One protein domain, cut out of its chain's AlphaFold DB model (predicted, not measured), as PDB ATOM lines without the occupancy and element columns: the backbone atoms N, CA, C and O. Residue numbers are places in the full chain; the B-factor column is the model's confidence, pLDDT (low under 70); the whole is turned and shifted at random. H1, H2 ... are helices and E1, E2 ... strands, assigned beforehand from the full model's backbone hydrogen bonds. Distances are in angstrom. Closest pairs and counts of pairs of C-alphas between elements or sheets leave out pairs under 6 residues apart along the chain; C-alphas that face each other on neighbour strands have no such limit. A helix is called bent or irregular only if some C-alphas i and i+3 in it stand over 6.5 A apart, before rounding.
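This is residues 352 to 497 and 521 to 584 of the 908 residues of the protein "Predicted protein" of Laccaria bicolor (strain S238N-H82 / ATCC MYA-4686) (UniProt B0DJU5). A small, twisted parallel sheet, E2 E1 E7 E6, sits between helices on both faces, with the long helix H2 over E2 and E1 on one face and the short helix H3 on the other. H5 packs on one end of H2 and H4 crosses H5, while H1 packs on H3; the hairpin of E3 and E4 lies far out from the sheet, and the two-stranded sheet of E5 and E8 is apart from it. The printed part has 210 residues with eight named helices and eight named strands, in the order H1 E1 H2 E2 E3 E4 E5 H3 E6 H4 H5 E7 H6 H7 H8 E8. The class is mixed, helices and strands, though under half of the residues are in named elements. The whole is compact, with a radius of gyration of the C-alphas of 16.8 A, and spans 51 by 43 by 36 A.

The largest sheet runs E2, residues 407 to 410, E1, residues 375 to 378, E7, residues 544 to 547, and E6, residues 478 to 480, with E2 and E6 as edge strands. Its strands are parallel, and their lines turn by 71 degrees from edge to edge. N 409 and O 376 are 3.0 A apart between E2 and E1, N 377 and O 545 are 2.9 A apart between E1 and E7, and N 480 and O 546 are 2.9 A apart between E7 and E6, each within hydrogen-bond range. H2, residues 387 to 403, is on the sheet at a height of 8.6 A and runs along the strands, at 8 degrees to E2 on the local plane; its closest C-alphas to E2 are those of Ala 401 and Tyr 408, 5.3 A apart. E1, H2 and E2 form a strand-helix-strand unit, two parallel neighbour strands joined through a helix, with a right-handed crossover. H3, residues 465 to 471, is on the opposite face at a height of 9.2 A, slantwise to the strands, at 39 degrees to E1 on the local plane; this gives three layers, helices on both faces of a sheet. H1, residues 352 to 366, touches H3 with residues 358 to 362 alone, at a steep tilt of 38 degrees, the same way; the closest C-alphas, of His 358 and Leu 467, are 6.5 A apart. H5, residues 523 to 533, touches H2 at a steep tilt of 46 degrees, the closest C-alphas being those of Leu 400 and Leu 527, 6.2 A apart. H4, residues 482 to 493, touches H5 about perpendicular, at 77 degrees, with the C-alphas of Trp 489 and Ala 529 closest at 5.9 A. H8, residues 576 to 579, only just touches H2, with 3 pairs of C-alphas within 8 A, the closest those of His 399 and Val 577, 6.3 A apart. H6, residues 557 to 561, and H7, residues 569 to 572, are each close to H2 but not clearly touching, their closest C-alphas to it being 7.4 A and 6.5 A away. E3, residues 422 to 425, and E4, residues 429 to 432, form a hairpin, with N 425 and O 429 at 2.8 A. E5, residues 441 to 443, and E8, residues 581 to 583, are antiparallel, with N 442 and O 582 at 2.8 A. Every O i to N i+4 pair is within hydrogen-bond range in H1, H2, H3, H5 and H6, against 5 of 8 in H4; H7 and H8 are too short for such a pair.

H1 begins at C-alpha 352, (-22.562, -63.690, 28.430), and is 21.0 A long; H2 is 23.8 A, H5 15.3 A and H4 14.9 A. H4 is irregular, but only just: C-alphas 487 and 490 are 6.6 A apart. E7 is 10.4 A long and E1 10.3 A, beginning at C-alpha 375, (-11.302, -42.281, 32.884). E8 ends at C-alpha 583, (-27.499, -56.107, 43.510).

The C-alphas farthest apart, of Asn 428 and Leu 496, are 52.2 A apart. Residues 498 to 520 are not printed, and C-alphas 497 and 521 are 10.6 A apart across the cut. The links E2 to E3 and E5 to H3 are long. Mean pLDDT of the printed part is 88.4; residues 368 to 372, 427 to 428, 451 to 458 and 491 to 497 are under 70.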
ATOM      1  N   ALA A 352     -21.390 -64.522  28.712       96.69
ATOM      2  CA  ALA A 352     -22.562 -63.690  28.430       96.69
ATOM      3  C   ALA A 352     -22.624 -62.409  29.289       96.69
ATOM      4  O   ALA A 352     -23.108 -61.380  28.822       96.69
ATOM      5  N   TYR A 353     -22.105 -62.449  30.518       97.88
ATOM      6  CA  TYR A 353     -22.032 -61.301  31.428       97.88
ATOM      7  C   TYR A 353     -20.883 -60.368  31.023       97.88
ATOM      8  O   TYR A 353     -21.074 -59.157  30.972       97.88
ATOM      9  N   THR A 354     -19.742 -60.920  30.595       96.31
ATOM     10  CA  THR A 354     -18.653 -60.151  29.966       96.31
ATOM     11  C   THR A 354     -19.130 -59.423  28.701       96.31
ATOM     12  O   THR A 354     -18.810 -58.253  28.494       96.31
ATOM     13  N   ALA A 355     -19.943 -60.080  27.864       96.62
ATOM     14  CA  ALA A 355     -20.547 -59.458  26.684       96.62
ATOM     15  C   ALA A 355     -21.564 -58.356  27.047       96.62
ATOM     16  O   ALA A 355     -21.581 -57.300  26.412       96.62
ATOM     17  N   TYR A 356     -22.374 -58.575  28.090       96.62
ATOM     18  CA  TYR A 356     -23.302 -57.581  28.635       96.62
ATOM     19  C   TYR A 356     -22.576 -56.333  29.164       96.62
ATOM     20  O   TYR A 356     -22.954 -55.219  28.808       96.62
ATOM     21  N   GLU A 357     -21.505 -56.497  29.949       96.62
ATOM     22  CA  GLU A 357     -20.681 -55.387  30.452       96.62
ATOM     23  C   GLU A 357     -20.016 -54.611  29.314       96.62
ATOM     24  O   GLU A 357     -20.043 -53.378  29.305       96.62
ATOM     25  N   HIS A 358     -19.476 -55.313  28.311       95.19
ATOM     26  CA  HIS A 358     -18.902 -54.680  27.124       95.19
ATOM     27  C   HIS A 358     -19.942 -53.839  26.366       95.19
ATOM     28  O   HIS A 358     -19.650 -52.705  25.983       95.19
ATOM     29  N   GLN A 359     -21.163 -54.353  26.165       94.00
ATOM     30  CA  GLN A 359     -22.228 -53.577  25.526       94.00
ATOM     31  C   GLN A 359     -22.669 -52.389  26.396       94.00
ATOM     32  O   GLN A 359     -22.765 -51.277  25.888       94.00
ATOM     33  N   LEU A 360     -22.865 -52.587  27.703       91.62
ATOM     34  CA  LEU A 360     -23.246 -51.521  28.635       91.62
ATOM     35  C   LEU A 360     -22.203 -50.391  28.671       91.62
ATOM     36  O   LEU A 360     -22.572 -49.218  28.718       91.62
ATOM     37  N   GLY A 361     -20.914 -50.736  28.597       91.75
ATOM     38  CA  GLY A 361     -19.812 -49.784  28.471       91.75
ATOM     39  C   GLY A 361     -19.776 -49.070  27.114       91.75
ATOM     40  O   GLY A 361     -19.524 -47.867  27.060       91.75
ATOM     41  N   ALA A 362     -20.069 -49.759  26.008       90.44
ATOM     42  CA  ALA A 362     -20.167 -49.122  24.693       90.44
ATOM     43  C   ALA A 362     -21.342 -48.125  24.643       90.44
ATOM     44  O   ALA A 362     -21.179 -46.985  24.204       90.44
ATOM     45  N   ASP A 363     -22.495 -48.510  25.193       87.12
ATOM     46  CA  ASP A 363     -23.666 -47.645  25.359       87.12
ATOM     47  C   ASP A 363     -23.414 -46.518  26.391       87.12
ATOM     48  O   ASP A 363     -24.085 -45.484  26.362       87.12
ATOM     49  N   ALA A 364     -22.425 -46.664  27.286       85.69
ATOM     50  CA  ALA A 364     -21.924 -45.597  28.157       85.69
ATOM     51  C   ALA A 364     -21.085 -44.555  27.406       85.69
ATOM     52  O   ALA A 364     -21.348 -43.363  27.561       85.69
ATOM     53  N   LEU A 365     -20.153 -44.985  26.550       85.88
ATOM     54  CA  LEU A 365     -19.364 -44.086  25.701       85.88
ATOM     55  C   LEU A 365     -20.252 -43.322  24.707       85.88
ATOM     56  O   LEU A 365     -20.155 -42.101  24.609       85.88
ATOM     57  N   ASN A 366     -21.168 -44.021  24.028       82.75
ATOM     58  CA  ASN A 366     -22.078 -43.434  23.033       82.75
ATOM     59  C   ASN A 366     -23.054 -42.394  23.616       82.75
ATOM     60  O   ASN A 366     -23.573 -41.558  22.878       82.75
ATOM     61  N   ALA A 367     -23.325 -42.451  24.924       74.38
ATOM     62  CA  ALA A 367     -24.223 -41.535  25.630       74.38
ATOM     63  C   ALA A 367     -23.485 -40.449  26.442       74.38
ATOM     64  O   ALA A 367     -24.132 -39.707  27.182       74.38
ATOM     65  N   SER A 368     -22.152 -40.369  26.354       68.56
ATOM     66  CA  SER A 368     -21.354 -39.394  27.104       68.56
ATOM     67  C   SER A 368     -21.551 -37.967  26.578       68.56
ATOM     68  O   SER A 368     -21.498 -37.728  25.373       68.56
ATOM     69  N   ALA A 369     -21.735 -37.007  27.489       59.12
ATOM     70  CA  ALA A 369     -21.802 -35.583  27.149       59.12
ATOM     71  C   ALA A 369     -20.413 -34.988  26.836       59.12
ATOM     72  O   ALA A 369     -20.309 -34.118  25.972       59.12
ATOM     73  N   GLU A 370     -19.346 -35.485  27.478       62.84
ATOM     74  CA  GLU A 370     -17.958 -35.271  27.043       62.84
ATOM     75  C   GLU A 370     -17.616 -36.299  25.937       62.84
ATOM     76  O   GLU A 370     -17.554 -37.496  26.244       62.84
ATOM     77  N   PRO A 371     -17.334 -35.900  24.675       53.31
ATOM     78  CA  PRO A 371     -17.000 -36.845  23.594       53.31
ATOM     79  C   PRO A 371     -15.709 -37.646  23.831       53.31
ATOM     80  O   PRO A 371     -15.492 -38.693  23.223       53.31
ATOM     81  N   GLU A 372     -14.849 -37.152  24.722       66.75
ATOM     82  CA  GLU A 372     -13.570 -37.759  25.097       66.75
ATOM     83  C   GLU A 372     -13.488 -38.066  26.600       66.75
ATOM     84  O   GLU A 372     -12.407 -38.000  27.176       66.75
ATOM     85  N   GLY A 373     -14.633 -38.382  27.223       78.06
ATOM     86  CA  GLY A 373     -14.801 -38.522  28.676       78.06
ATOM     87  C   GLY A 373     -13.612 -39.150  29.414       78.06
ATOM     88  O   GLY A 373     -13.082 -40.186  29.004       78.06
ATOM     89  N   ARG A 374     -13.191 -38.501  30.503       91.75
ATOM     90  CA  ARG A 374     -11.990 -38.848  31.282       91.75
ATOM     91  C   ARG A 374     -12.204 -40.063  32.193       91.75
ATOM     92  O   ARG A 374     -13.164 -40.112  32.960       91.75
ATOM     93  N   TYR A 375     -11.263 -41.002  32.166       95.62
ATOM     94  CA  TYR A 375     -11.302 -42.281  32.884       95.62
ATOM     95  C   TYR A 375     -10.104 -42.469  33.824       95.62
ATOM     96  O   TYR A 375      -9.035 -41.890  33.613       95.62
ATOM     97  N   ILE A 376     -10.282 -43.303  34.854       97.69
ATOM     98  CA  ILE A 376      -9.196 -43.800  35.710       97.69
ATOM     99  C   ILE A 376      -9.312 -45.309  35.950       97.69
ATOM    100  O   ILE A 376     -10.362 -45.804  36.361       97.69
ATOM    101  N   PHE A 377      -8.207 -46.022  35.720       97.88
ATOM    102  CA  PHE A 377      -8.048 -47.445  36.010       97.88
ATOM    103  C   PHE A 377      -7.049 -47.688  37.144       97.88
ATOM    104  O   PHE A 377      -5.973 -47.093  37.193       97.88
ATOM    105  N   PHE A 378      -7.400 -48.601  38.044       97.00
ATOM    106  CA  PHE A 378      -6.598 -48.974  39.205       97.00
ATOM    107  C   PHE A 378      -5.932 -50.329  38.956       97.00
ATOM    108  O   PHE A 378      -6.414 -51.359  39.423       97.00
ATOM    109  N   ALA A 379      -4.839 -50.366  38.186       94.56
ATOM    110  CA  ALA A 379      -4.190 -51.625  37.796       94.56
ATOM    111  C   ALA A 379      -3.461 -52.338  38.960       94.56
ATOM    112  O   ALA A 379      -2.954 -53.450  38.797       94.56
ATOM    113  N   ASN A 380      -3.408 -51.692  40.126       91.06
ATOM    114  CA  ASN A 380      -2.911 -52.186  41.409       91.06
ATOM    115  C   ASN A 380      -4.000 -52.748  42.345       91.06
ATOM    116  O   ASN A 380      -3.656 -53.150  43.454       91.06
ATOM    117  N   HIS A 381      -5.280 -52.786  41.943       87.88
ATOM    118  CA  HIS A 381      -6.319 -53.417  42.766       87.88
ATOM    119  C   HIS A 381      -5.969 -54.884  43.064       87.88
ATOM    120  O   HIS A 381      -5.386 -55.590  42.232       87.88
ATOM    121  N   GLY A 382      -6.305 -55.357  44.262       83.06
ATOM    122  CA  GLY A 382      -5.821 -56.649  44.732       83.06
ATOM    123  C   GLY A 382      -6.624 -57.847  44.225       83.06
ATOM    124  O   GLY A 382      -7.848 -57.807  44.091       83.06
ATOM    125  N   SER A 383      -5.912 -58.949  43.990       88.50
ATOM    126  CA  SER A 383      -6.443 -60.220  43.487       88.50
ATOM    127  C   SER A 383      -6.064 -61.393  44.392       88.50
ATOM    128  O   SER A 383      -5.065 -61.335  45.108       88.50
ATOM    129  N   GLY A 384      -6.815 -62.493  44.315       87.06
ATOM    130  CA  GLY A 384      -6.516 -63.722  45.067       87.06
ATOM    131  C   GLY A 384      -7.039 -63.730  46.507       87.06
ATOM    132  O   GLY A 384      -6.676 -64.608  47.290       87.06
ATOM    133  N   TRP A 385      -7.898 -62.771  46.863       85.94
ATOM    134  CA  TRP A 385      -8.535 -62.667  48.176       85.94
ATOM    135  C   TRP A 385     -10.061 -62.569  48.086       85.94
ATOM    136  O   TRP A 385     -10.628 -62.241  47.048       85.94
ATOM    137  N   GLY A 386     -10.738 -62.878  49.195       90.25
ATOM    138  CA  GLY A 386     -12.194 -63.009  49.227       90.25
ATOM    139  C   GLY A 386     -12.959 -61.707  48.954       90.25
ATOM    140  O   GLY A 386     -12.535 -60.621  49.347       90.25
ATOM    141  N   TRP A 387     -14.147 -61.858  48.359       94.69
ATOM    142  CA  TRP A 387     -15.093 -60.806  47.954       94.69
ATOM    143  C   TRP A 387     -15.279 -59.653  48.952       94.69
ATOM    144  O   TRP A 387     -15.406 -58.508  48.535       94.69
ATOM    145  N   GLY A 388     -15.248 -59.924  50.263       94.75
ATOM    146  CA  GLY A 388     -15.332 -58.881  51.290       94.75
ATOM    147  C   GLY A 388     -14.244 -57.808  51.155       94.75
ATOM    148  O   GLY A 388     -14.556 -56.623  51.223       94.75
ATOM    149  N   ASN A 389     -12.993 -58.207  50.901       93.44
ATOM    150  CA  ASN A 389     -11.874 -57.278  50.715       93.44
ATOM    151  C   ASN A 389     -11.998 -56.553  49.369       93.44
ATOM    152  O   ASN A 389     -11.924 -55.328  49.315       93.44
ATOM    153  N   ALA A 390     -12.243 -57.316  48.297       95.19
ATOM    154  CA  ALA A 390     -12.364 -56.779  46.944       95.19
ATOM    155  C   ALA A 390     -13.469 -55.715  46.845       95.19
ATOM    156  O   ALA A 390     -13.259 -54.666  46.249       95.19
ATOM    157  N   LEU A 391     -14.625 -55.939  47.480       96.81
ATOM    158  CA  LEU A 391     -15.722 -54.978  47.451       96.81
ATOM    159  C   LEU A 391     -15.426 -53.694  48.251       96.81
ATOM    160  O   LEU A 391     -15.858 -52.628  47.821       96.81
ATOM    161  N   GLN A 392     -14.667 -53.760  49.356       94.50
ATOM    162  CA  GLN A 392     -14.234 -52.544  50.066       94.50
ATOM    163  C   GLN A 392     -13.342 -51.674  49.165       94.50
ATOM    164  O   GLN A 392     -13.570 -50.469  49.060       94.50
ATOM    165  N   GLU A 393     -12.389 -52.285  48.452       94.81
ATOM    166  CA  GLU A 393     -11.541 -51.572  47.489       94.81
ATOM    167  C   GLU A 393     -12.350 -51.028  46.299       94.81
ATOM    168  O   GLU A 393     -12.205 -49.856  45.953       94.81
ATOM    169  N   ILE A 394     -13.259 -51.820  45.714       97.38
ATOM    170  CA  ILE A 394     -14.122 -51.395  44.595       97.38
ATOM    171  C   ILE A 394     -14.982 -50.181  44.977       97.38
ATOM    172  O   ILE A 394     -15.022 -49.198  44.239       97.38
ATOM    173  N   VAL A 395     -15.642 -50.205  46.139       97.62
ATOM    174  CA  VAL A 395     -16.516 -49.109  46.594       97.62
ATOM    175  C   VAL A 395     -15.730 -47.808  46.784       97.62
ATOM    176  O   VAL A 395     -16.174 -46.746  46.347       97.62
ATOM    177  N   VAL A 396     -14.547 -47.869  47.398       96.81
ATOM    178  CA  VAL A 396     -13.774 -46.658  47.715       96.81
ATOM    179  C   VAL A 396     -12.979 -46.146  46.505       96.81
ATOM    180  O   VAL A 396     -12.896 -44.936  46.304       96.81
ATOM    181  N   THR A 397     -12.498 -47.025  45.617       97.38
ATOM    182  CA  THR A 397     -11.882 -46.610  44.339       97.38
ATOM    183  C   THR A 397     -12.904 -46.046  43.343       97.38
ATOM    184  O   THR A 397     -12.607 -45.055  42.674       97.38
ATOM    185  N   ALA A 398     -14.135 -46.572  43.303       97.62
ATOM    186  CA  ALA A 398     -15.238 -45.957  42.558       97.62
ATOM    187  C   ALA A 398     -15.615 -44.579  43.130       97.62
ATOM    188  O   ALA A 398     -15.862 -43.637  42.375       97.62
ATOM    189  N   HIS A 399     -15.602 -44.428  44.461       97.31
ATOM    190  CA  HIS A 399     -15.845 -43.140  45.113       97.31
ATOM    191  C   HIS A 399     -14.742 -42.116  44.810       97.31
ATOM    192  O   HIS A 399     -15.057 -40.952  44.558       97.31
ATOM    193  N   LEU A 400     -13.475 -42.539  44.761       97.31
ATOM    194  CA  LEU A 400     -12.355 -41.704  44.321       97.31
ATOM    195  C   LEU A 400     -12.506 -41.269  42.857       97.31
ATOM    196  O   LEU A 400     -12.391 -40.079  42.572       97.31
ATOM    197  N   ALA A 401     -12.806 -42.193  41.939       96.62
ATOM    198  CA  ALA A 401     -13.009 -41.862  40.527       96.62
ATOM    199  C   ALA A 401     -14.109 -40.802  40.346       96.62
ATOM    200  O   ALA A 401     -13.864 -39.758  39.736       96.62
ATOM    201  N   TRP A 402     -15.271 -41.011  40.976       94.31
ATOM    202  CA  TRP A 402     -16.369 -40.043  40.973       94.31
ATOM    203  C   TRP A 402     -15.970 -38.691  41.587       94.31
ATOM    204  O   TRP A 402     -16.225 -37.649  40.985       94.31
ATOM    205  N   SER A 403     -15.292 -38.696  42.742       94.50
ATOM    206  CA  SER A 403     -14.849 -37.471  43.433       94.50
ATOM    207  C   SER A 403     -13.802 -36.679  42.638       94.50
ATOM    208  O   SER A 403     -13.722 -35.461  42.770       94.50
ATOM    209  N   ALA A 404     -13.028 -37.352  41.783       94.25
ATOM    210  CA  ALA A 404     -12.085 -36.743  40.848       94.25
ATOM    211  C   ALA A 404     -12.716 -36.355  39.491       94.25
ATOM    212  O   ALA A 404     -11.993 -35.970  38.573       94.25
ATOM    213  N   GLY A 405     -14.041 -36.481  39.331       91.31
ATOM    214  CA  GLY A 405     -14.745 -36.151  38.087       91.31
ATOM    215  C   GLY A 405     -14.498 -37.130  36.932       91.31
ATOM    216  O   GLY A 405     -14.688 -36.759  35.777       91.31
ATOM    217  N   ARG A 406     -14.072 -38.368  37.215       93.00
ATOM    218  CA  ARG A 406     -13.679 -39.374  36.213       93.00
ATOM    219  C   ARG A 406     -14.605 -40.583  36.205       93.00
ATOM    220  O   ARG A 406     -15.083 -41.029  37.246       93.00
ATOM    221  N   GLY A 407     -14.781 -41.172  35.027       93.69
ATOM    222  CA  GLY A 407     -15.388 -42.487  34.895       93.69
ATOM    223  C   GLY A 407     -14.515 -43.552  35.559       93.69
ATOM    224  O   GLY A 407     -13.312 -43.646  35.298       93.69
ATOM    225  N   TYR A 408     -15.127 -44.360  36.421       96.81
ATOM    226  CA  TYR A 408     -14.480 -45.516  37.032       96.81
ATOM    227  C   TYR A 408     -14.256 -46.609  35.981       96.81
ATOM    228  O   TYR A 408     -15.200 -47.019  35.301       96.81
ATOM    229  N   VAL A 409     -13.023 -47.092  35.840       97.75
ATOM    230  CA  VAL A 409     -12.742 -48.301  35.059       97.75
ATOM    231  C   VAL A 409     -12.759 -49.487  36.014       97.75
ATOM    232  O   VAL A 409     -11.830 -49.664  36.804       97.75
ATOM    233  N   TYR A 410     -13.825 -50.279  35.949       97.06
ATOM    234  CA  TYR A 410     -13.989 -51.457  36.793       97.06
ATOM    235  C   TYR A 410     -13.375 -52.703  36.150       97.06
ATOM    236  O   TYR A 410     -13.222 -52.798  34.932       97.06
ATOM    237  N   ASP A 411     -13.032 -53.683  36.980       94.75
ATOM    238  CA  ASP A 411     -12.404 -54.935  36.564       94.75
ATOM    239  C   ASP A 411     -13.096 -56.123  37.246       94.75
ATOM    240  O   ASP A 411     -13.829 -55.957  38.222       94.75
ATOM    241  N   ASN A 412     -12.867 -57.325  36.731       96.19
ATOM    242  CA  ASN A 412     -13.448 -58.555  37.251       96.19
ATOM    243  C   ASN A 412     -13.021 -58.800  38.705       96.19
ATOM    244  O   ASN A 412     -11.861 -58.592  39.072       96.19
ATOM    245  N   TYR A 413     -13.908 -59.388  39.510       96.88
ATOM    246  CA  TYR A 413     -13.496 -60.019  40.762       96.88
ATOM    247  C   TYR A 413     -12.554 -61.183  40.426       96.88
ATOM    248  O   TYR A 413     -12.955 -62.158  39.784       96.88
ATOM    249  N   THR A 414     -11.280 -61.033  40.790       94.12
ATOM    250  CA  THR A 414     -10.179 -61.805  40.201       94.12
ATOM    251  C   THR A 414      -9.376 -62.549  41.267       94.12
ATOM    252  O   THR A 414      -8.852 -61.955  42.209       94.12
ATOM    253  N   TRP A 415      -9.233 -63.859  41.079       92.19
ATOM    254  CA  TRP A 415      -8.337 -64.725  41.846       92.19
ATOM    255  C   TRP A 415      -6.963 -64.829  41.190       92.19
ATOM    256  O   TRP A 415      -5.956 -64.612  41.859       92.19
ATOM    257  N   ASP A 416      -6.934 -65.065  39.878       90.31
ATOM    258  CA  ASP A 416      -5.724 -65.009  39.062       90.31
ATOM    259  C   ASP A 416      -5.996 -64.191  37.795       90.31
ATOM    260  O   ASP A 416      -6.891 -64.487  37.001       90.31
ATOM    261  N   ARG A 417      -5.215 -63.122  37.621       87.81
ATOM    262  CA  ARG A 417      -5.326 -62.217  36.479       87.81
ATOM    263  C   ARG A 417      -4.669 -62.787  35.222       87.81
ATOM    264  O   ARG A 417      -5.170 -62.529  34.129       87.81
ATOM    265  N   TYR A 418      -3.599 -63.573  35.347       87.00
ATOM    266  CA  TYR A 418      -2.696 -63.918  34.236       87.00
ATOM    267  C   TYR A 418      -2.492 -65.419  34.000       87.00
ATOM    268  O   TYR A 418      -2.032 -65.793  32.924       87.00
ATOM    269  N   GLY A 419      -2.831 -66.269  34.967       89.31
ATOM    270  CA  GLY A 419      -2.863 -67.720  34.806       89.31
ATOM    271  C   GLY A 419      -4.171 -68.243  34.185       89.31
ATOM    272  O   GLY A 419      -4.846 -67.517  33.444       89.31
ATOM    273  N   PRO A 420      -4.519 -69.521  34.428       92.88
ATOM    274  CA  PRO A 420      -5.618 -70.210  33.750       92.88
ATOM    275  C   PRO A 420      -7.002 -69.679  34.148       92.88
ATOM    276  O   PRO A 420      -7.171 -69.079  35.204       92.88
ATOM    277  N   GLU A 421      -8.023 -69.998  33.347       93.50
ATOM    278  CA  GLU A 421      -9.424 -69.602  33.593       93.50
ATOM    279  C   GLU A 421     -10.033 -70.146  34.897       93.50
ATOM    280  O   GLU A 421     -11.045 -69.625  35.368       93.50
ATOM    281  N   TYR A 422      -9.412 -71.160  35.511       94.50
ATOM    282  CA  TYR A 422      -9.850 -71.738  36.780       94.50
ATOM    283  C   TYR A 422      -8.737 -71.724  37.829       94.50
ATOM    284  O   TYR A 422      -7.659 -72.277  37.611       94.50
ATOM    285  N   SER A 423      -9.038 -71.162  38.997       92.00
ATOM    286  CA  SER A 423      -8.155 -71.132  40.166       92.00
ATOM    287  C   SER A 423      -8.473 -72.289  41.116       92.00
ATOM    288  O   SER A 423      -9.625 -72.716  41.228       92.00
ATOM    289  N   LEU A 424      -7.460 -72.796  41.827       88.31
ATOM    290  CA  LEU A 424      -7.622 -73.823  42.862       88.31
ATOM    291  C   LEU A 424      -7.891 -73.180  44.227       88.31
ATOM    292  O   LEU A 424      -7.009 -72.571  44.827       88.31
ATOM    293  N   PHE A 425      -9.105 -73.362  44.739       80.38
ATOM    294  CA  PHE A 425      -9.531 -72.908  46.058       80.38
ATOM    295  C   PHE A 425      -9.499 -74.057  47.076       80.38
ATOM    296  O   PHE A 425      -9.936 -75.174  46.786       80.38
ATOM    297  N   ASN A 426      -8.972 -73.781  48.276       70.38
ATOM    298  CA  ASN A 426      -8.799 -74.739  49.381       70.38
ATOM    299  C   ASN A 426      -8.213 -76.103  48.942       70.38
ATOM    300  O   ASN A 426      -8.653 -77.159  49.398       70.38
ATOM    301  N   GLY A 427      -7.255 -76.080  48.005       66.38
ATOM    302  CA  GLY A 427      -6.553 -77.247  47.446       66.38
ATOM    303  C   GLY A 427      -7.377 -78.152  46.517       66.38
ATOM    304  O   GLY A 427      -6.829 -78.694  45.565       66.38
ATOM    305  N   ASN A 428      -8.684 -78.287  46.759       69.38
ATOM    306  CA  ASN A 428      -9.521 -79.367  46.218       69.38
ATOM    307  C   ASN A 428     -10.755 -78.889  45.425       69.38
ATOM    308  O   ASN A 428     -11.666 -79.679  45.172       69.38
ATOM    309  N   SER A 429     -10.873 -77.607  45.070       82.56
ATOM    310  CA  SER A 429     -12.039 -77.102  44.326       82.56
ATOM    311  C   SER A 429     -11.677 -76.025  43.314       82.56
ATOM    312  O   SER A 429     -11.122 -74.993  43.672       82.56
ATOM    313  N   PHE A 430     -12.052 -76.236  42.052       90.56
ATOM    314  CA  PHE A 430     -11.944 -75.203  41.027       90.56
ATOM    315  C   PHE A 430     -13.015 -74.124  41.211       90.56
ATOM    316  O   PHE A 430     -14.196 -74.423  41.423       90.56
ATOM    317  N   ILE A 431     -12.590 -72.873  41.070       93.31
ATOM    318  CA  ILE A 431     -13.429 -71.675  40.971       93.31
ATOM    319  C   ILE A 431     -13.039 -70.897  39.701       93.31
ATOM    320  O   ILE A 431     -11.927 -71.096  39.207       93.31
ATOM    321  N   PRO A 432     -13.900 -70.022  39.155       95.50
ATOM    322  CA  PRO A 432     -13.510 -69.147  38.050       95.50
ATOM    323  C   PRO A 432     -12.403 -68.196  38.521       95.50
ATOM    324  O   PRO A 432     -12.527 -67.584  39.585       95.50
ATOM    325  N   SER A 433     -11.327 -68.053  37.748       95.88
ATOM    326  CA  SER A 433     -10.237 -67.123  38.081       95.88
ATOM    327  C   SER A 433     -10.655 -65.658  37.959       95.88
ATOM    328  O   SER A 433     -10.032 -64.795  38.573       95.88
ATOM    329  N   ARG A 434     -11.693 -65.377  37.164       95.88
ATOM    330  CA  ARG A 434     -12.189 -64.044  36.806       95.88
ATOM    331  C   ARG A 434     -13.719 -64.099  36.795       95.88
ATOM    332  O   ARG A 434     -14.286 -64.986  36.164       95.88
ATOM    333  N   VAL A 435     -14.381 -63.187  37.505       97.69
ATOM    334  CA  VAL A 435     -15.850 -63.117  37.604       97.69
ATOM    335  C   VAL A 435     -16.319 -61.683  37.300       97.69
ATOM    336  O   VAL A 435     -15.944 -60.777  38.049       97.69
ATOM    337  N   PRO A 436     -17.134 -61.456  36.248       97.94
ATOM    338  CA  PRO A 436     -17.678 -60.135  35.911       97.94
ATOM    339  C   PRO A 436     -18.498 -59.539  37.060       97.94
ATOM    340  O   PRO A 436     -19.281 -60.247  37.701       97.94
ATOM    341  N   LEU A 437     -18.333 -58.246  37.357       97.38
ATOM    342  CA  LEU A 437     -18.970 -57.617  38.527       97.38
ATOM    343  C   LEU A 437     -20.499 -57.597  38.425       97.38
ATOM    344  O   LEU A 437     -21.177 -57.750  39.442       97.38
ATOM    345  N   SER A 438     -21.036 -57.505  37.207       97.44
ATOM    346  CA  SER A 438     -22.468 -57.593  36.887       97.44
ATOM    347  C   SER A 438     -23.121 -58.922  37.282       97.44
ATOM    348  O   SER A 438     -24.349 -59.012  37.305       97.44
ATOM    349  N   THR A 439     -22.345 -59.955  37.627       98.31
ATOM    350  CA  THR A 439     -22.868 -61.195  38.226       98.31
ATOM    351  C   THR A 439     -23.278 -61.005  39.692       98.31
ATOM    352  O   THR A 439     -24.182 -61.690  40.165       98.31
ATOM    353  N   MET A 440     -22.678 -60.050  40.412       98.06
ATOM    354  CA  MET A 440     -22.893 -59.821  41.850       98.06
ATOM    355  C   MET A 440     -23.594 -58.492  42.138       98.06
ATOM    356  O   MET A 440     -24.575 -58.467  42.879       98.06
ATOM    357  N   ILE A 441     -23.123 -57.397  41.544       97.38
ATOM    358  CA  ILE A 441     -23.577 -56.028  41.817       97.38
ATOM    359  C   ILE A 441     -24.117 -55.349  40.555       97.38
ATOM    360  O   ILE A 441     -23.894 -55.799  39.435       97.38
ATOM    361  N   ALA A 442     -24.851 -54.261  40.750       94.44
ATOM    362  CA  ALA A 442     -25.403 -53.421  39.699       94.44
ATOM    363  C   ALA A 442     -25.378 -51.941  40.127       94.44
ATOM    364  O   ALA A 442     -24.988 -51.603  41.246       94.44
ATOM    365  N   GLY A 443     -25.801 -51.052  39.229       91.88
ATOM    366  CA  GLY A 443     -25.876 -49.613  39.485       91.88
ATOM    367  C   GLY A 443     -24.638 -48.854  39.007       91.88
ATOM    368  O   GLY A 443     -24.013 -49.238  38.014       91.88
ATOM    369  N   HIS A 444     -24.285 -47.771  39.705       91.75
ATOM    370  CA  HIS A 444     -23.248 -46.829  39.258       91.75
ATOM    371  C   HIS A 444     -21.877 -47.486  39.022       91.75
ATOM    372  O   HIS A 444     -21.223 -47.193  38.022       91.75
ATOM    373  N   ILE A 445     -21.468 -48.412  39.900       95.31
ATOM    374  CA  ILE A 445     -20.150 -49.077  39.864       95.31
ATOM    375  C   ILE A 445     -19.913 -49.817  38.536       95.31
ATOM    376  O   ILE A 445     -18.794 -49.814  38.036       95.31
ATOM    377  N   VAL A 446     -20.964 -50.405  37.945       94.88
ATOM    378  CA  VAL A 446     -20.893 -51.141  36.664       94.88
ATOM    379  C   VAL A 446     -21.367 -50.318  35.456       94.88
ATOM    380  O   VAL A 446     -21.463 -50.841  34.347       94.88
ATOM    381  N   GLY A 447     -21.659 -49.027  35.650       90.81
ATOM    382  CA  GLY A 447     -21.992 -48.098  34.569       90.81
ATOM    383  C   GLY A 447     -23.469 -48.021  34.174       90.81
ATOM    384  O   GLY A 447     -23.766 -47.474  33.108       90.81
ATOM    385  N   LEU A 448     -24.417 -48.514  34.986       87.69
ATOM    386  CA  LEU A 448     -25.844 -48.254  34.728       87.69
ATOM    387  C   LEU A 448     -26.158 -46.742  34.817       87.69
ATOM    388  O   LEU A 448     -25.522 -46.028  35.596       87.69
ATOM    389  N   PRO A 449     -27.108 -46.226  34.011       77.75
ATOM    390  CA  PRO A 449     -27.542 -44.834  34.099       77.75
ATOM    391  C   PRO A 449     -28.369 -44.577  35.375       77.75
ATOM    392  O   PRO A 449     -29.027 -45.495  35.862       77.75
ATOM    393  N   PRO A 450     -28.382 -43.337  35.902       70.50
ATOM    394  CA  PRO A 450     -29.230 -42.969  37.033       70.50
ATOM    395  C   PRO A 450     -30.714 -42.933  36.638       70.50
ATOM    396  O   PRO A 450     -31.057 -42.397  35.584       70.50
ATOM    397  N   ASP A 451     -31.601 -43.406  37.521       62.00
ATOM    398  CA  ASP A 451     -33.056 -43.443  37.279       62.00
ATOM    399  C   ASP A 451     -33.657 -42.053  36.987       62.00
ATOM    400  O   ASP A 451     -34.601 -41.912  36.209       62.00
ATOM    401  N   ASN A 452     -33.091 -41.004  37.596       51.75
ATOM    402  CA  ASN A 452     -33.483 -39.613  37.376       51.75
ATOM    403  C   ASN A 452     -32.507 -38.918  36.414       51.75
ATOM    404  O   ASN A 452     -31.531 -38.295  36.830       51.75
ATOM    405  N   LEU A 453     -32.820 -38.978  35.118       51.00
ATOM    406  CA  LEU A 453     -32.057 -38.395  33.997       51.00
ATOM    407  C   LEU A 453     -31.977 -36.845  33.974       51.00
ATOM    408  O   LEU A 453     -31.601 -36.264  32.959       51.00
ATOM    409  N   THR A 454     -32.366 -36.144  35.042       37.44
ATOM    410  CA  THR A 454     -32.577 -34.683  35.035       37.44
ATOM    411  C   THR A 454     -31.319 -33.843  35.255       37.44
ATOM    412  O   THR A 454     -31.285 -32.706  34.790       37.44
ATOM    413  N   THR A 455     -30.283 -34.391  35.893       42.25
ATOM    414  CA  THR A 455     -28.911 -33.845  35.887       42.25
ATOM    415  C   THR A 455     -27.913 -34.995  36.002       42.25
ATOM    416  O   THR A 455     -27.631 -35.465  37.107       42.25
ATOM    417  N   ALA A 456     -27.360 -35.448  34.877       44.00
ATOM    418  CA  ALA A 456     -26.111 -36.201  34.923       44.00
ATOM    419  C   ALA A 456     -24.995 -35.254  35.412       44.00
ATOM    420  O   ALA A 456     -24.927 -34.128  34.913       44.00
ATOM    421  N   PRO A 457     -24.144 -35.653  36.374       51.84
ATOM    422  CA  PRO A 457     -22.890 -34.951  36.630       51.84
ATOM    423  C   PRO A 457     -22.006 -34.970  35.376       51.84
ATOM    424  O   PRO A 457     -22.118 -35.891  34.570       51.84
ATOM    425  N   ASP A 458     -21.055 -34.042  35.270       64.31
ATOM    426  CA  ASP A 458     -20.061 -34.021  34.178       64.31
ATOM    427  C   ASP A 458     -19.083 -35.227  34.214       64.31
ATOM    428  O   ASP A 458     -18.208 -35.368  33.365       64.31
ATOM    429  N   THR A 459     -19.235 -36.122  35.198       79.25
ATOM    430  CA  THR A 459     -18.511 -37.388  35.353       79.25
ATOM    431  C   THR A 459     -18.986 -38.445  34.338       79.25
ATOM    432  O   THR A 459     -20.160 -38.826  34.367       79.25
ATOM    433  N   PRO A 460     -18.098 -39.018  33.502       88.50
ATOM    434  CA  PRO A 460     -18.450 -40.127  32.612       88.50
ATOM    435  C   PRO A 460     -18.976 -41.366  33.356       88.50
ATOM    436  O   PRO A 460     -18.539 -41.680  34.465       88.50
ATOM    437  N   ARG A 461     -19.883 -42.125  32.725       90.62
ATOM    438  CA  ARG A 461     -20.330 -43.429  33.254       90.62
ATOM    439  C   ARG A 461     -19.172 -44.436  33.264       90.62
ATOM    440  O   ARG A 461     -18.333 -44.427  32.362       90.62
ATOM    441  N   ALA A 462     -19.158 -45.301  34.279       94.50
ATOM    442  CA  ALA A 462     -18.147 -46.340  34.465       94.50
ATOM    443  C   ALA A 462     -18.122 -47.357  33.304       94.50
ATOM    444  O   ALA A 462     -19.158 -47.630  32.695       94.50
ATOM    445  N   ILE A 463     -16.946 -47.924  33.011       95.56
ATOM    446  CA  ILE A 463     -16.722 -48.873  31.902       95.56
ATOM    447  C   ILE A 463     -15.874 -50.077  32.345       95.56
ATOM    448  O   ILE A 463     -15.040 -49.927  33.240       95.56
ATOM    449  N   PRO A 464     -16.031 -51.259  31.718       96.88
ATOM    450  CA  PRO A 464     -15.204 -52.421  32.028       96.88
ATOM    451  C   PRO A 464     -13.780 -52.263  31.471       96.88
ATOM    452  O   PRO A 464     -13.579 -51.702  30.388       96.88
ATOM    453  N   HIS A 465     -12.789 -52.817  32.171       96.00
ATOM    454  CA  HIS A 465     -11.370 -52.712  31.819       96.00
ATOM    455  C   HIS A 465     -11.037 -53.072  30.351       96.00
ATOM    456  O   HIS A 465     -10.361 -52.268  29.714       96.00
ATOM    457  N   PRO A 466     -11.552 -54.161  29.735       94.81
ATOM    458  CA  PRO A 466     -11.287 -54.452  28.319       94.81
ATOM    459  C   PRO A 466     -11.743 -53.351  27.346       94.81
ATOM    460  O   PRO A 466     -11.124 -53.153  26.301       94.81
ATOM    461  N   LEU A 467     -12.798 -52.599  27.684       94.88
ATOM    462  CA  LEU A 467     -13.231 -51.458  26.875       94.88
ATOM    463  C   LEU A 467     -12.285 -50.267  27.068       94.88
ATOM    464  O   LEU A 467     -11.892 -49.645  26.078       94.88
ATOM    465  N   TYR A 468     -11.845 -50.007  28.307       95.88
ATOM    466  CA  TYR A 468     -10.779 -49.039  28.590       95.88
ATOM    467  C   TYR A 468      -9.497 -49.368  27.813       95.88
ATOM    468  O   TYR A 468      -8.918 -48.467  27.216       95.88
ATOM    469  N   GLU A 469      -9.089 -50.639  27.709       95.12
ATOM    470  CA  GLU A 469      -7.903 -51.010  26.926       95.12
ATOM    471  C   GLU A 469      -7.995 -50.625  25.444       95.12
ATOM    472  O   GLU A 469      -6.975 -50.277  24.847       95.12
ATOM    473  N   SER A 470      -9.201 -50.634  24.862       93.50
ATOM    474  CA  SER A 470      -9.411 -50.279  23.453       93.50
ATOM    475  C   SER A 470      -9.451 -48.768  23.186       93.50
ATOM    476  O   SER A 470      -8.920 -48.327  22.168       93.50
ATOM    477  N   ILE A 471     -10.029 -47.965  24.090       93.44
ATOM    478  CA  ILE A 471     -10.085 -46.493  23.949       93.44
ATOM    479  C   ILE A 471      -8.846 -45.787  24.517       93.44
ATOM    480  O   ILE A 471      -8.536 -44.668  24.114       93.44
ATOM    481  N   CYS A 472      -8.145 -46.447  25.438       95.56
ATOM    482  CA  CYS A 472      -6.938 -45.989  26.109       95.56
ATOM    483  C   CYS A 472      -5.839 -47.064  25.979       95.56
ATOM    484  O   CYS A 472      -5.515 -47.751  26.956       95.56
ATOM    485  N   PRO A 473      -5.235 -47.253  24.789       95.94
ATOM    486  CA  PRO A 473      -4.067 -48.120  24.628       95.94
ATOM    487  C   PRO A 473      -2.875 -47.599  25.461       95.94
ATOM    488  O   PRO A 473      -2.797 -46.392  25.696       95.94
ATOM    489  N   PRO A 474      -1.910 -48.446  25.880       95.69
ATOM    490  CA  PRO A 474      -0.817 -48.047  26.783       95.69
ATOM    491  C   PRO A 474      -0.012 -46.806  26.357       95.69
ATOM    492  O   PRO A 474       0.426 -46.040  27.207       95.69
ATOM    493  N   SER A 475       0.122 -46.547  25.053       95.38
ATOM    494  CA  SER A 475       0.776 -45.351  24.494       95.38
ATOM    495  C   SER A 475       0.028 -44.027  24.726       95.38
ATOM    496  O   SER A 475       0.572 -42.969  24.426       95.38
ATOM    497  N   SER A 476      -1.209 -44.080  25.230       94.56
ATOM    498  CA  SER A 476      -2.057 -42.922  25.556       94.56
ATOM    499  C   SER A 476      -2.288 -42.729  27.059       94.56
ATOM    500  O   SER A 476      -2.898 -41.736  27.454       94.56
ATOM    501  N   ARG A 477      -1.830 -43.668  27.901       96.44
ATOM    502  CA  ARG A 477      -2.064 -43.647  29.353       96.44
ATOM    503  C   ARG A 477      -1.037 -42.765  30.057       96.44
ATOM    504  O   ARG A 477       0.164 -42.899  29.827       96.44
ATOM    505  N   VAL A 478      -1.507 -41.916  30.968       97.19
ATOM    506  CA  VAL A 478      -0.664 -41.255  31.971       97.19
ATOM    507  C   VAL A 478      -0.665 -42.122  33.229       97.19
ATOM    508  O   VAL A 478      -1.724 -42.524  33.714       97.19
ATOM    509  N   TYR A 479       0.526 -42.445  33.734       96.75
ATOM    510  CA  TYR A 479       0.717 -43.413  34.813       96.75
ATOM    511  C   TYR A 479       1.012 -42.723  36.148       96.75
ATOM    512  O   TYR A 479       2.009 -42.012  36.254       96.75
ATOM    513  N   ILE A 480       0.200 -42.989  37.175       95.81
ATOM    514  CA  ILE A 480       0.398 -42.476  38.543       95.81
ATOM    515  C   ILE A 480       1.022 -43.564  39.415       95.81
ATOM    516  O   ILE A 480       0.602 -44.723  39.369       95.81
ATOM    517  N   SER A 481       2.006 -43.191  40.233       93.50
ATOM    518  CA  SER A 481       2.614 -44.088  41.219       93.50
ATOM    519  C   SER A 481       1.932 -43.963  42.582       93.50
ATOM    520  O   SER A 481       1.680 -42.851  43.043       93.50
ATOM    521  N   THR A 482       1.699 -45.068  43.288       89.75
ATOM    522  CA  THR A 482       1.238 -44.978  44.685       89.75
ATOM    523  C   THR A 482       2.364 -44.563  45.631       89.75
ATOM    524  O   THR A 482       2.097 -43.930  46.647       89.75
ATOM    525  N   GLU A 483       3.625 -44.831  45.275       85.88
ATOM    526  CA  GLU A 483       4.791 -44.363  46.037       85.88
ATOM    527  C   GLU A 483       5.032 -42.851  45.864       85.88
ATOM    528  O   GLU A 483       5.410 -42.176  46.820       85.88
ATOM    529  N   GLU A 484       4.729 -42.286  44.688       88.88
ATOM    530  CA  GLU A 484       4.624 -40.828  44.487       88.88
ATOM    531  C   GLU A 484       3.530 -40.259  45.393       88.88
ATOM    532  O   GLU A 484       3.773 -39.319  46.146       88.88
ATOM    533  N   MET A 485       2.338 -40.861  45.387       89.62
ATOM    534  CA  MET A 485       1.244 -40.413  46.247       89.62
ATOM    535  C   MET A 485       1.607 -40.457  47.728       89.62
ATOM    536  O   MET A 485       1.352 -39.481  48.430       89.62
ATOM    537  N   ARG A 486       2.262 -41.526  48.192       81.69
ATOM    538  CA  ARG A 486       2.755 -41.646  49.566       81.69
ATOM    539  C   ARG A 486       3.760 -40.534  49.886       81.69
ATOM    540  O   ARG A 486       3.441 -39.627  50.643       81.69
ATOM    541  N   THR A 487       4.914 -40.544  49.218       79.44
ATOM    542  CA  THR A 487       6.065 -39.659  49.500       79.44
ATOM    543  C   THR A 487       5.847 -38.174  49.218       79.44
ATOM    544  O   THR A 487       6.557 -37.332  49.760       79.44
ATOM    545  N   THR A 488       4.942 -37.841  48.295       81.12
ATOM    546  CA  THR A 488       4.902 -36.512  47.661       81.12
ATOM    547  C   THR A 488       3.560 -35.800  47.832       81.12
ATOM    548  O   THR A 488       3.496 -34.590  47.605       81.12
ATOM    549  N   TRP A 489       2.501 -36.499  48.250       82.50
ATOM    550  CA  TRP A 489       1.154 -35.928  48.394       82.50
ATOM    551  C   TRP A 489       0.554 -36.189  49.768       82.50
ATOM    552  O   TRP A 489       0.167 -35.246  50.446       82.50
ATOM    553  N   ILE A 490       0.543 -37.443  50.209       80.12
ATOM    554  CA  ILE A 490       0.064 -37.836  51.536       80.12
ATOM    555  C   ILE A 490       1.032 -37.292  52.593       80.12
ATOM    556  O   ILE A 490       0.621 -36.492  53.430       80.12
ATOM    557  N   ASP A 491       2.331 -37.591  52.458       67.00
ATOM    558  CA  ASP A 491       3.380 -37.074  53.347       67.00
ATOM    559  C   ASP A 491       3.458 -35.532  53.342       67.00
ATOM    560  O   ASP A 491       3.910 -34.962  54.328       67.00
ATOM    561  N   ARG A 492       3.024 -34.825  52.278       58.34
ATOM    562  CA  ARG A 492       2.979 -33.343  52.258       58.34
ATOM    563  C   ARG A 492       1.706 -32.759  52.869       58.34
ATOM    564  O   ARG A 492       1.801 -31.758  53.571       58.34
ATOM    565  N   ASN A 493       0.544 -33.362  52.627       55.88
ATOM    566  CA  ASN A 493      -0.722 -32.864  53.170       55.88
ATOM    567  C   ASN A 493      -0.835 -33.116  54.682       55.88
ATOM    568  O   ASN A 493      -1.425 -32.300  55.382       55.88
ATOM    569  N   ALA A 494      -0.169 -34.153  55.201       54.62
ATOM    570  CA  ALA A 494      -0.049 -34.406  56.639       54.62
ATOM    571  C   ALA A 494       0.616 -33.258  57.439       54.62
ATOM    572  O   ALA A 494       0.451 -33.209  58.649       54.62
ATOM    573  N   TRP A 495       1.329 -32.321  56.791       42.28
ATOM    574  CA  TRP A 495       1.862 -31.097  57.427       42.28
ATOM    575  C   TRP A 495       1.007 -29.840  57.183       42.28
ATOM    576  O   TRP A 495       1.380 -28.757  57.633       42.28
ATOM    577  N   LEU A 496      -0.082 -29.940  56.413       45.34
ATOM    578  CA  LEU A 496      -0.931 -28.799  56.046       45.34
ATOM    579  C   LEU A 496      -2.235 -28.755  56.849       45.34
ATOM    580  O   LEU A 496      -2.685 -27.659  57.179       45.34
ATOM    581  N   ASP A 497      -2.800 -29.910  57.208       45.09
ATOM    582  CA  ASP A 497      -4.018 -29.972  58.030       45.09
ATOM    583  C   ASP A 497      -3.777 -29.449  59.469       45.09
ATOM    584  O   ASP A 497      -4.660 -28.826  60.054       45.09
ATOM    585  N   ALA A 521      -2.280 -41.351  57.477       82.44
ATOM    586  CA  ALA A 521      -3.374 -40.509  56.987       82.44
ATOM    587  C   ALA A 521      -4.752 -41.205  56.942       82.44
ATOM    588  O   ALA A 521      -4.885 -42.390  56.598       82.44
ATOM    589  N   SER A 522      -5.797 -40.451  57.276       90.44
ATOM    590  CA  SER A 522      -7.192 -40.891  57.278       90.44
ATOM    591  C   SER A 522      -7.727 -41.179  55.866       90.44
ATOM    592  O   SER A 522      -7.125 -40.789  54.865       90.44
ATOM    593  N   ALA A 523      -8.874 -41.852  55.730       92.44
ATOM    594  CA  ALA A 523      -9.423 -42.139  54.406       92.44
ATOM    595  C   ALA A 523      -9.928 -40.882  53.686       92.44
ATOM    596  O   ALA A 523      -9.856 -40.840  52.457       92.44
ATOM    597  N   HIS A 524     -10.381 -39.851  54.410       92.56
ATOM    598  CA  HIS A 524     -10.641 -38.548  53.804       92.56
ATOM    599  C   HIS A 524      -9.346 -37.871  53.336       92.56
ATOM    600  O   HIS A 524      -9.306 -37.409  52.200       92.56
ATOM    601  N   GLN A 525      -8.274 -37.868  54.137       91.19
ATOM    602  CA  GLN A 525      -6.978 -37.303  53.731       91.19
ATOM    603  C   GLN A 525      -6.400 -38.023  52.504       91.19
ATOM    604  O   GLN A 525      -5.971 -37.370  51.551       91.19
ATOM    605  N   LEU A 526      -6.460 -39.360  52.469       92.38
ATOM    606  CA  LEU A 526      -6.077 -40.163  51.303       92.38
ATOM    607  C   LEU A 526      -6.928 -39.807  50.072       92.38
ATOM    608  O   LEU A 526      -6.372 -39.519  49.012       92.38
ATOM    609  N   LEU A 527      -8.262 -39.780  50.204       94.81
ATOM    610  CA  LEU A 527      -9.176 -39.387  49.124       94.81
ATOM    611  C   LEU A 527      -8.835 -37.988  48.590       94.81
ATOM    612  O   LEU A 527      -8.672 -37.820  47.384       94.81
ATOM    613  N   SER A 528      -8.698 -37.004  49.477       93.50
ATOM    614  CA  SER A 528      -8.428 -35.608  49.133       93.50
ATOM    615  C   SER A 528      -7.046 -35.425  48.501       93.50
ATOM    616  O   SER A 528      -6.934 -34.701  47.514       93.50
ATOM    617  N   ALA A 529      -6.013 -36.133  48.970       93.00
ATOM    618  CA  ALA A 529      -4.694 -36.132  48.336       93.00
ATOM    619  C   ALA A 529      -4.748 -36.691  46.902       93.00
ATOM    620  O   ALA A 529      -4.217 -36.072  45.977       93.00
ATOM    621  N   TRP A 530      -5.432 -37.821  46.686       95.56
ATOM    622  CA  TRP A 530      -5.614 -38.397  45.349       95.56
ATOM    623  C   TRP A 530      -6.454 -37.502  44.425       95.56
ATOM    624  O   TRP A 530      -6.098 -37.331  43.259       95.56
ATOM    625  N   VAL A 531      -7.531 -36.888  44.926       95.44
ATOM    626  CA  VAL A 531      -8.334 -35.917  44.161       95.44
ATOM    627  C   VAL A 531      -7.509 -34.675  43.814       95.44
ATOM    628  O   VAL A 531      -7.598 -34.202  42.681       95.44
ATOM    629  N   ALA A 532      -6.668 -34.173  44.722       94.69
ATOM    630  CA  ALA A 532      -5.762 -33.061  44.441       94.69
ATOM    631  C   ALA A 532      -4.765 -33.422  43.325       94.69
ATOM    632  O   ALA A 532      -4.712 -32.721  42.313       94.69
ATOM    633  N   ARG A 533      -4.079 -34.574  43.428       94.38
ATOM    634  CA  ARG A 533      -3.167 -35.065  42.378       94.38
ATOM    635  C   ARG A 533      -3.843 -35.135  41.012       94.38
ATOM    636  O   ARG A 533      -3.269 -34.686  40.024       94.38
ATOM    637  N   LEU A 534      -5.051 -35.700  40.953       95.38
ATOM    638  CA  LEU A 534      -5.814 -35.917  39.717       95.38
ATOM    639  C   LEU A 534      -6.323 -34.625  39.052       95.38
ATOM    640  O   LEU A 534      -6.832 -34.702  37.928       95.38
ATOM    641  N   ASN A 535      -6.178 -33.476  39.722       93.81
ATOM    642  CA  ASN A 535      -6.521 -32.136  39.237       93.81
ATOM    643  C   ASN A 535      -5.297 -31.265  38.870       93.81
ATOM    644  O   ASN A 535      -5.482 -30.150  38.374       93.81
ATOM    645  N   GLU A 536      -4.067 -31.762  39.043       95.00
ATOM    646  CA  GLU A 536      -2.856 -31.088  38.549       95.00
ATOM    647  C   GLU A 536      -2.826 -31.008  37.008       95.00
ATOM    648  O   GLU A 536      -3.398 -31.876  36.340       95.00
ATOM    649  N   PRO A 537      -2.161 -30.004  36.398       94.00
ATOM    650  CA  PRO A 537      -2.220 -29.760  34.953       94.00
ATOM    651  C   PRO A 537      -1.740 -30.905  34.046       94.00
ATOM    652  O   PRO A 537      -2.101 -30.918  32.873       94.00
ATOM    653  N   ASP A 538      -0.939 -31.846  34.551       92.44
ATOM    654  CA  ASP A 538      -0.476 -33.030  33.814       92.44
ATOM    655  C   ASP A 538      -1.516 -34.166  33.768       92.44
ATOM    656  O   ASP A 538      -1.470 -35.005  32.867       92.44
ATOM    657  N   LEU A 539      -2.471 -34.184  34.705       94.19
ATOM    658  CA  LEU A 539      -3.508 -35.213  34.817       94.19
ATOM    659  C   LEU A 539      -4.924 -34.700  34.556       94.19
ATOM    660  O   LEU A 539      -5.718 -35.433  33.970       94.19
ATOM    661  N   ARG A 540      -5.273 -33.482  34.986       90.44
ATOM    662  CA  ARG A 540      -6.645 -32.921  34.993       90.44
ATOM    663  C   ARG A 540      -7.406 -33.127  33.684       90.44
ATOM    664  O   ARG A 540      -8.568 -33.542  33.690       90.44
ATOM    665  N   ASP A 541      -6.706 -32.877  32.583       89.81
ATOM    666  CA  ASP A 541      -7.240 -32.908  31.221       89.81
ATOM    667  C   ASP A 541      -6.885 -34.228  30.496       89.81
ATOM    668  O   ASP A 541      -7.329 -34.470  29.376       89.81
ATOM    669  N   ALA A 542      -6.111 -35.116  31.133       93.44
ATOM    670  CA  ALA A 542      -5.748 -36.417  30.584       93.44
ATOM    671  C   ALA A 542      -6.949 -37.377  30.603       93.44
ATOM    672  O   ALA A 542      -7.491 -37.709  31.664       93.44
ATOM    673  N   ARG A 543      -7.326 -37.869  29.417       92.81
ATOM    674  CA  ARG A 543      -8.411 -38.842  29.212       92.81
ATOM    675  C   ARG A 543      -8.151 -40.197  29.869       92.81
ATOM    676  O   ARG A 543      -9.081 -40.812  30.380       92.81
ATOM    677  N   CYS A 544      -6.908 -40.664  29.823       95.88
ATOM    678  CA  CYS A 544      -6.529 -42.037  30.137       95.88
ATOM    679  C   CYS A 544      -5.544 -42.054  31.309       95.88
ATOM    680  O   CYS A 544      -4.355 -41.807  31.112       95.88
ATOM    681  N   VAL A 545      -6.024 -42.331  32.522       97.69
ATOM    682  CA  VAL A 545      -5.186 -42.407  33.728       97.69
ATOM    683  C   VAL A 545      -5.124 -43.841  34.244       97.69
ATOM    684  O   VAL A 545      -6.155 -44.485  34.421       97.69
ATOM    685  N   GLU A 546      -3.922 -44.337  34.531       97.94
ATOM    686  CA  GLU A 546      -3.714 -45.644  35.162       97.94
ATOM    687  C   GLU A 546      -2.845 -45.519  36.419       97.94
ATOM    688  O   GLU A 546      -1.735 -44.993  36.373       97.94
ATOM    689  N   VAL A 547      -3.321 -46.048  37.547       97.50
ATOM    690  CA  VAL A 547      -2.463 -46.283  38.715       97.50
ATOM    691  C   VAL A 547      -1.632 -47.533  38.454       97.50
ATOM    692  O   VAL A 547      -2.185 -48.594  38.156       97.50
ATOM    693  N   LYS A 548      -0.304 -47.400  38.535       95.12
ATOM    694  CA  LYS A 548       0.657 -48.420  38.096       95.12
ATOM    695  C   LYS A 548       0.410 -49.792  38.729       95.12
ATOM    696  O   LYS A 548       0.474 -49.971  39.944       95.12
ATOM    697  N   LYS A 549       0.249 -50.796  37.867       90.81
ATOM    698  CA  LYS A 549       0.181 -52.213  38.237       90.81
ATOM    699  C   LYS A 549       1.370 -52.652  39.103       90.81
ATOM    700  O   LYS A 549       2.521 -52.494  38.704       90.81
ATOM    701  N   GLY A 550       1.073 -53.351  40.198       84.50
ATOM    702  CA  GLY A 550       2.067 -54.043  41.029       84.50
ATOM    703  C   GLY A 550       2.724 -53.184  42.111       84.50
ATOM    704  O   GLY A 550       3.536 -53.707  42.870       84.50
ATOM    705  N   GLU A 551       2.361 -51.904  42.206       87.88
ATOM    706  CA  GLU A 551       2.607 -51.088  43.399       87.88
ATOM    707  C   GLU A 551       1.535 -51.389  44.474       87.88
ATOM    708  O   GLU A 551       0.625 -52.191  44.245       87.88
ATOM    709  N   VAL A 552       1.647 -50.795  45.669       85.19
ATOM    710  CA  VAL A 552       0.678 -51.022  46.766       85.19
ATOM    711  C   VAL A 552      -0.728 -50.530  46.398       85.19
ATOM    712  O   VAL A 552      -0.873 -49.639  45.563       85.19
ATOM    713  N   ASN A 553      -1.770 -51.096  47.014       88.38
ATOM    714  CA  ASN A 553      -3.168 -50.693  46.805       88.38
ATOM    715  C   ASN A 553      -3.389 -49.193  47.084       88.38
ATOM    716  O   ASN A 553      -2.734 -48.609  47.945       88.38
ATOM    717  N   VAL A 554      -4.345 -48.570  46.383       90.75
ATOM    718  CA  VAL A 554      -4.707 -47.147  46.584       90.75
ATOM    719  C   VAL A 554      -5.304 -46.900  47.971       90.75
ATOM    720  O   VAL A 554      -5.037 -45.872  48.591       90.75
ATOM    721  N   PHE A 555      -6.086 -47.865  48.454       91.19
ATOM    722  CA  PHE A 555      -6.630 -47.927  49.804       91.19
ATOM    723  C   PHE A 555      -6.347 -49.340  50.325       91.19
ATOM    724  O   PHE A 555      -6.791 -50.316  49.719       91.19
ATOM    725  N   ASP A 556      -5.551 -49.463  51.386       84.12
ATOM    726  CA  ASP A 556      -5.028 -50.757  51.831       84.12
ATOM    727  C   ASP A 556      -5.902 -51.464  52.887       84.12
ATOM    728  O   ASP A 556      -6.902 -50.949  53.396       84.12
ATOM    729  N   ILE A 557      -5.509 -52.693  53.229       82.56
ATOM    730  CA  ILE A 557      -6.217 -53.523  54.209       82.56
ATOM    731  C   ILE A 557      -6.120 -52.990  55.652       82.56
ATOM    732  O   ILE A 557      -6.990 -53.304  56.466       82.56
ATOM    733  N   TRP A 558      -5.123 -52.165  55.980       85.12
ATOM    734  CA  TRP A 558      -4.953 -51.563  57.307       85.12
ATOM    735  C   TRP A 558      -5.900 -50.373  57.500       85.12
ATOM    736  O   TRP A 558      -6.495 -50.214  58.570       85.12
ATOM    737  N   LEU A 559      -6.138 -49.602  56.436       89.50
ATOM    738  CA  LEU A 559      -7.193 -48.595  56.378       89.50
ATOM    739  C   LEU A 559      -8.572 -49.239  56.589       89.50
ATOM    740  O   LEU A 559      -9.331 -48.814  57.458       89.50
ATOM    741  N   PHE A 560      -8.878 -50.318  55.862       91.56
ATOM    742  CA  PHE A 560     -10.143 -51.053  56.013       91.56
ATOM    743  C   PHE A 560     -10.280 -51.777  57.365       91.56
ATOM    744  O   PHE A 560     -11.400 -51.967  57.855       91.56
ATOM    745  N   GLY A 561      -9.161 -52.170  57.976       88.75
ATOM    746  CA  GLY A 561      -9.093 -52.814  59.289       88.75
ATOM    747  C   GLY A 561      -9.225 -51.866  60.486       88.75
ATOM    748  O   GLY A 561      -9.401 -52.346  61.602       88.75
ATOM    749  N   SER A 562      -9.175 -50.546  60.278       88.75
ATOM    750  CA  SER A 562      -9.121 -49.541  61.350       88.75
ATOM    751  C   SER A 562     -10.213 -48.472  61.225       88.75
ATOM    752  O   SER A 562     -10.914 -48.366  60.219       88.75
ATOM    753  N   LYS A 563     -10.371 -47.634  62.260       91.31
ATOM    754  CA  LYS A 563     -11.356 -46.534  62.260       91.31
ATOM    755  C   LYS A 563     -11.058 -45.436  61.229       91.31
ATOM    756  O   LYS A 563     -11.957 -44.658  60.927       91.31
ATOM    757  N   ARG A 564      -9.848 -45.401  60.649       91.38
ATOM    758  CA  ARG A 564      -9.420 -44.416  59.638       91.38
ATOM    759  C   ARG A 564     -10.299 -44.383  58.382       91.38
ATOM    760  O   ARG A 564     -10.242 -43.397  57.673       91.38
ATOM    761  N   ILE A 565     -11.115 -45.409  58.112       94.19
ATOM    762  CA  ILE A 565     -12.095 -45.427  57.004       94.19
ATOM    763  C   ILE A 565     -13.443 -44.749  57.331       94.19
ATOM    764  O   ILE A 565     -14.307 -44.652  56.466       94.19
ATOM    765  N   GLN A 566     -13.696 -44.335  58.576       94.12
ATOM    766  CA  GLN A 566     -15.024 -43.849  58.990       94.12
ATOM    767  C   GLN A 566     -15.296 -42.390  58.602       94.12
ATOM    768  O   GLN A 566     -16.454 -42.006  58.449       94.12
ATOM    769  N   ASP A 567     -14.254 -41.585  58.423       93.00
ATOM    770  CA  ASP A 567     -14.323 -40.158  58.086       93.00
ATOM    771  C   ASP A 567     -14.737 -39.895  56.626       93.00
ATOM    772  O   ASP A 567     -15.350 -38.874  56.337       93.00
ATOM    773  N   ILE A 568     -14.502 -40.851  55.720       95.31
ATOM    774  CA  ILE A 568     -14.997 -40.827  54.336       95.31
ATOM    775  C   ILE A 568     -16.523 -41.024  54.259       95.31
ATOM    776  O   ILE A 568     -17.145 -40.775  53.227       95.31
ATOM    777  N   TRP A 569     -17.163 -41.481  55.344       96.56
ATOM    778  CA  TRP A 569     -18.588 -41.821  55.361       96.56
ATOM    779  C   TRP A 569     -19.520 -40.686  54.891       96.56
ATOM    780  O   TRP A 569     -20.436 -40.977  54.115       96.56
ATOM    781  N   PRO A 570     -19.334 -39.402  55.268       95.62
ATOM    782  CA  PRO A 570     -20.197 -38.316  54.815       95.62
ATOM    783  C   PRO A 570     -20.117 -38.060  53.304       95.62
ATOM    784  O   PRO A 570     -21.138 -37.706  52.716       95.62
ATOM    785  N   SER A 571     -18.959 -38.235  52.653       95.69
ATOM    786  CA  SER A 571     -18.857 -38.114  51.189       95.69
ATOM    787  C   SER A 571     -19.364 -39.378  50.495       95.69
ATOM    788  O   SER A 571     -20.176 -39.289  49.570       95.69
ATOM    789  N   LEU A 572     -18.966 -40.556  50.982       96.44
ATOM    790  CA  LEU A 572     -19.323 -41.853  50.407       96.44
ATOM    791  C   LEU A 572     -20.843 -42.083  50.404       96.44
ATOM    792  O   LEU A 572     -21.410 -42.401  49.357       96.44
ATOM    793  N   SER A 573     -21.517 -41.831  51.532       95.62
ATOM    794  CA  SER A 573     -22.976 -41.984  51.690       95.62
ATOM    795  C   SER A 573     -23.822 -41.017  50.853       95.62
ATOM    796  O   SER A 573     -25.010 -41.266  50.667       95.62
ATOM    797  N   ARG A 574     -23.232 -39.944  50.308       94.12
ATOM    798  CA  ARG A 574     -23.901 -39.023  49.370       94.12
ATOM    799  C   ARG A 574     -23.541 -39.267  47.903       94.12
ATOM    800  O   ARG A 574     -24.147 -38.656  47.029       94.12
ATOM    801  N   SER A 575     -22.566 -40.130  47.620       93.56
ATOM    802  CA  SER A 575     -22.104 -40.392  46.254       93.56
ATOM    803  C   SER A 575     -23.000 -41.392  45.499       93.56
ATOM    804  O   SER A 575     -23.679 -42.211  46.131       93.56
ATOM    805  N   PRO A 576     -22.985 -41.395  44.151       92.00
ATOM    806  CA  PRO A 576     -23.663 -42.401  43.325       92.00
ATOM    807  C   PRO A 576     -23.298 -43.852  43.668       92.00
ATOM    808  O   PRO A 576     -24.124 -44.738  43.492       92.00
ATOM    809  N   VAL A 577     -22.105 -44.100  44.219       93.94
ATOM    810  CA  VAL A 577     -21.636 -45.441  44.614       93.94
ATOM    811  C   VAL A 577     -22.583 -46.127  45.607       93.94
ATOM    812  O   VAL A 577     -22.798 -47.331  45.498       93.94
ATOM    813  N   LEU A 578     -23.171 -45.370  46.545       94.31
ATOM    814  CA  LEU A 578     -24.176 -45.885  47.488       94.31
ATOM    815  C   LEU A 578     -25.603 -45.445  47.134       94.31
ATOM    816  O   LEU A 578     -26.525 -46.251  47.214       94.31
ATOM    817  N   THR A 579     -25.801 -44.205  46.671       93.06
ATOM    818  CA  THR A 579     -27.143 -43.698  46.306       93.06
ATOM    819  C   THR A 579     -27.735 -44.326  45.042       93.06
ATOM    820  O   THR A 579     -28.939 -44.222  44.828       93.06
ATOM    821  N   GLN A 580     -26.919 -45.007  44.235       91.56
ATOM    822  CA  GLN A 580     -27.324 -45.833  43.092       91.56
ATOM    823  C   GLN A 580     -26.726 -47.248  43.226       91.56
ATOM    824  O   GLN A 580     -26.307 -47.850  42.235       91.56
ATOM    825  N   TRP A 581     -26.630 -47.765  44.457       93.44
ATOM    826  CA  TRP A 581     -26.239 -49.149  44.728       93.44
ATOM    827  C   TRP A 581     -27.365 -50.121  44.360       93.44
ATOM    828  O   TRP A 581     -28.503 -49.955  44.806       93.44
ATOM    829  N   ALA A 582     -27.038 -51.194  43.640       93.69
ATOM    830  CA  ALA A 582     -27.946 -52.312  43.414       93.69
ATOM    831  C   ALA A 582     -27.212 -53.662  43.474       93.69
ATOM    832  O   ALA A 582     -25.998 -53.751  43.287       93.69
ATOM    833  N   TRP A 583     -27.968 -54.734  43.707       96.25
ATOM    834  CA  TRP A 583     -27.499 -56.107  43.510       96.25
ATOM    835  C   TRP A 583     -27.833 -56.562  42.088       96.25
ATOM    836  O   TRP A 583     -28.734 -56.017  41.447       96.25
ATOM    837  N   SER A 584     -27.103 -57.543  41.560       97.00
ATOM    838  CA  SER A 584     -27.356 -58.003  40.195       97.00
ATOM    839  C   SER A 584     -28.718 -58.707  40.054       97.00
ATOM    840  O   SER A 584     -29.203 -59.334  41.005       97.00
TER     841      SER A 584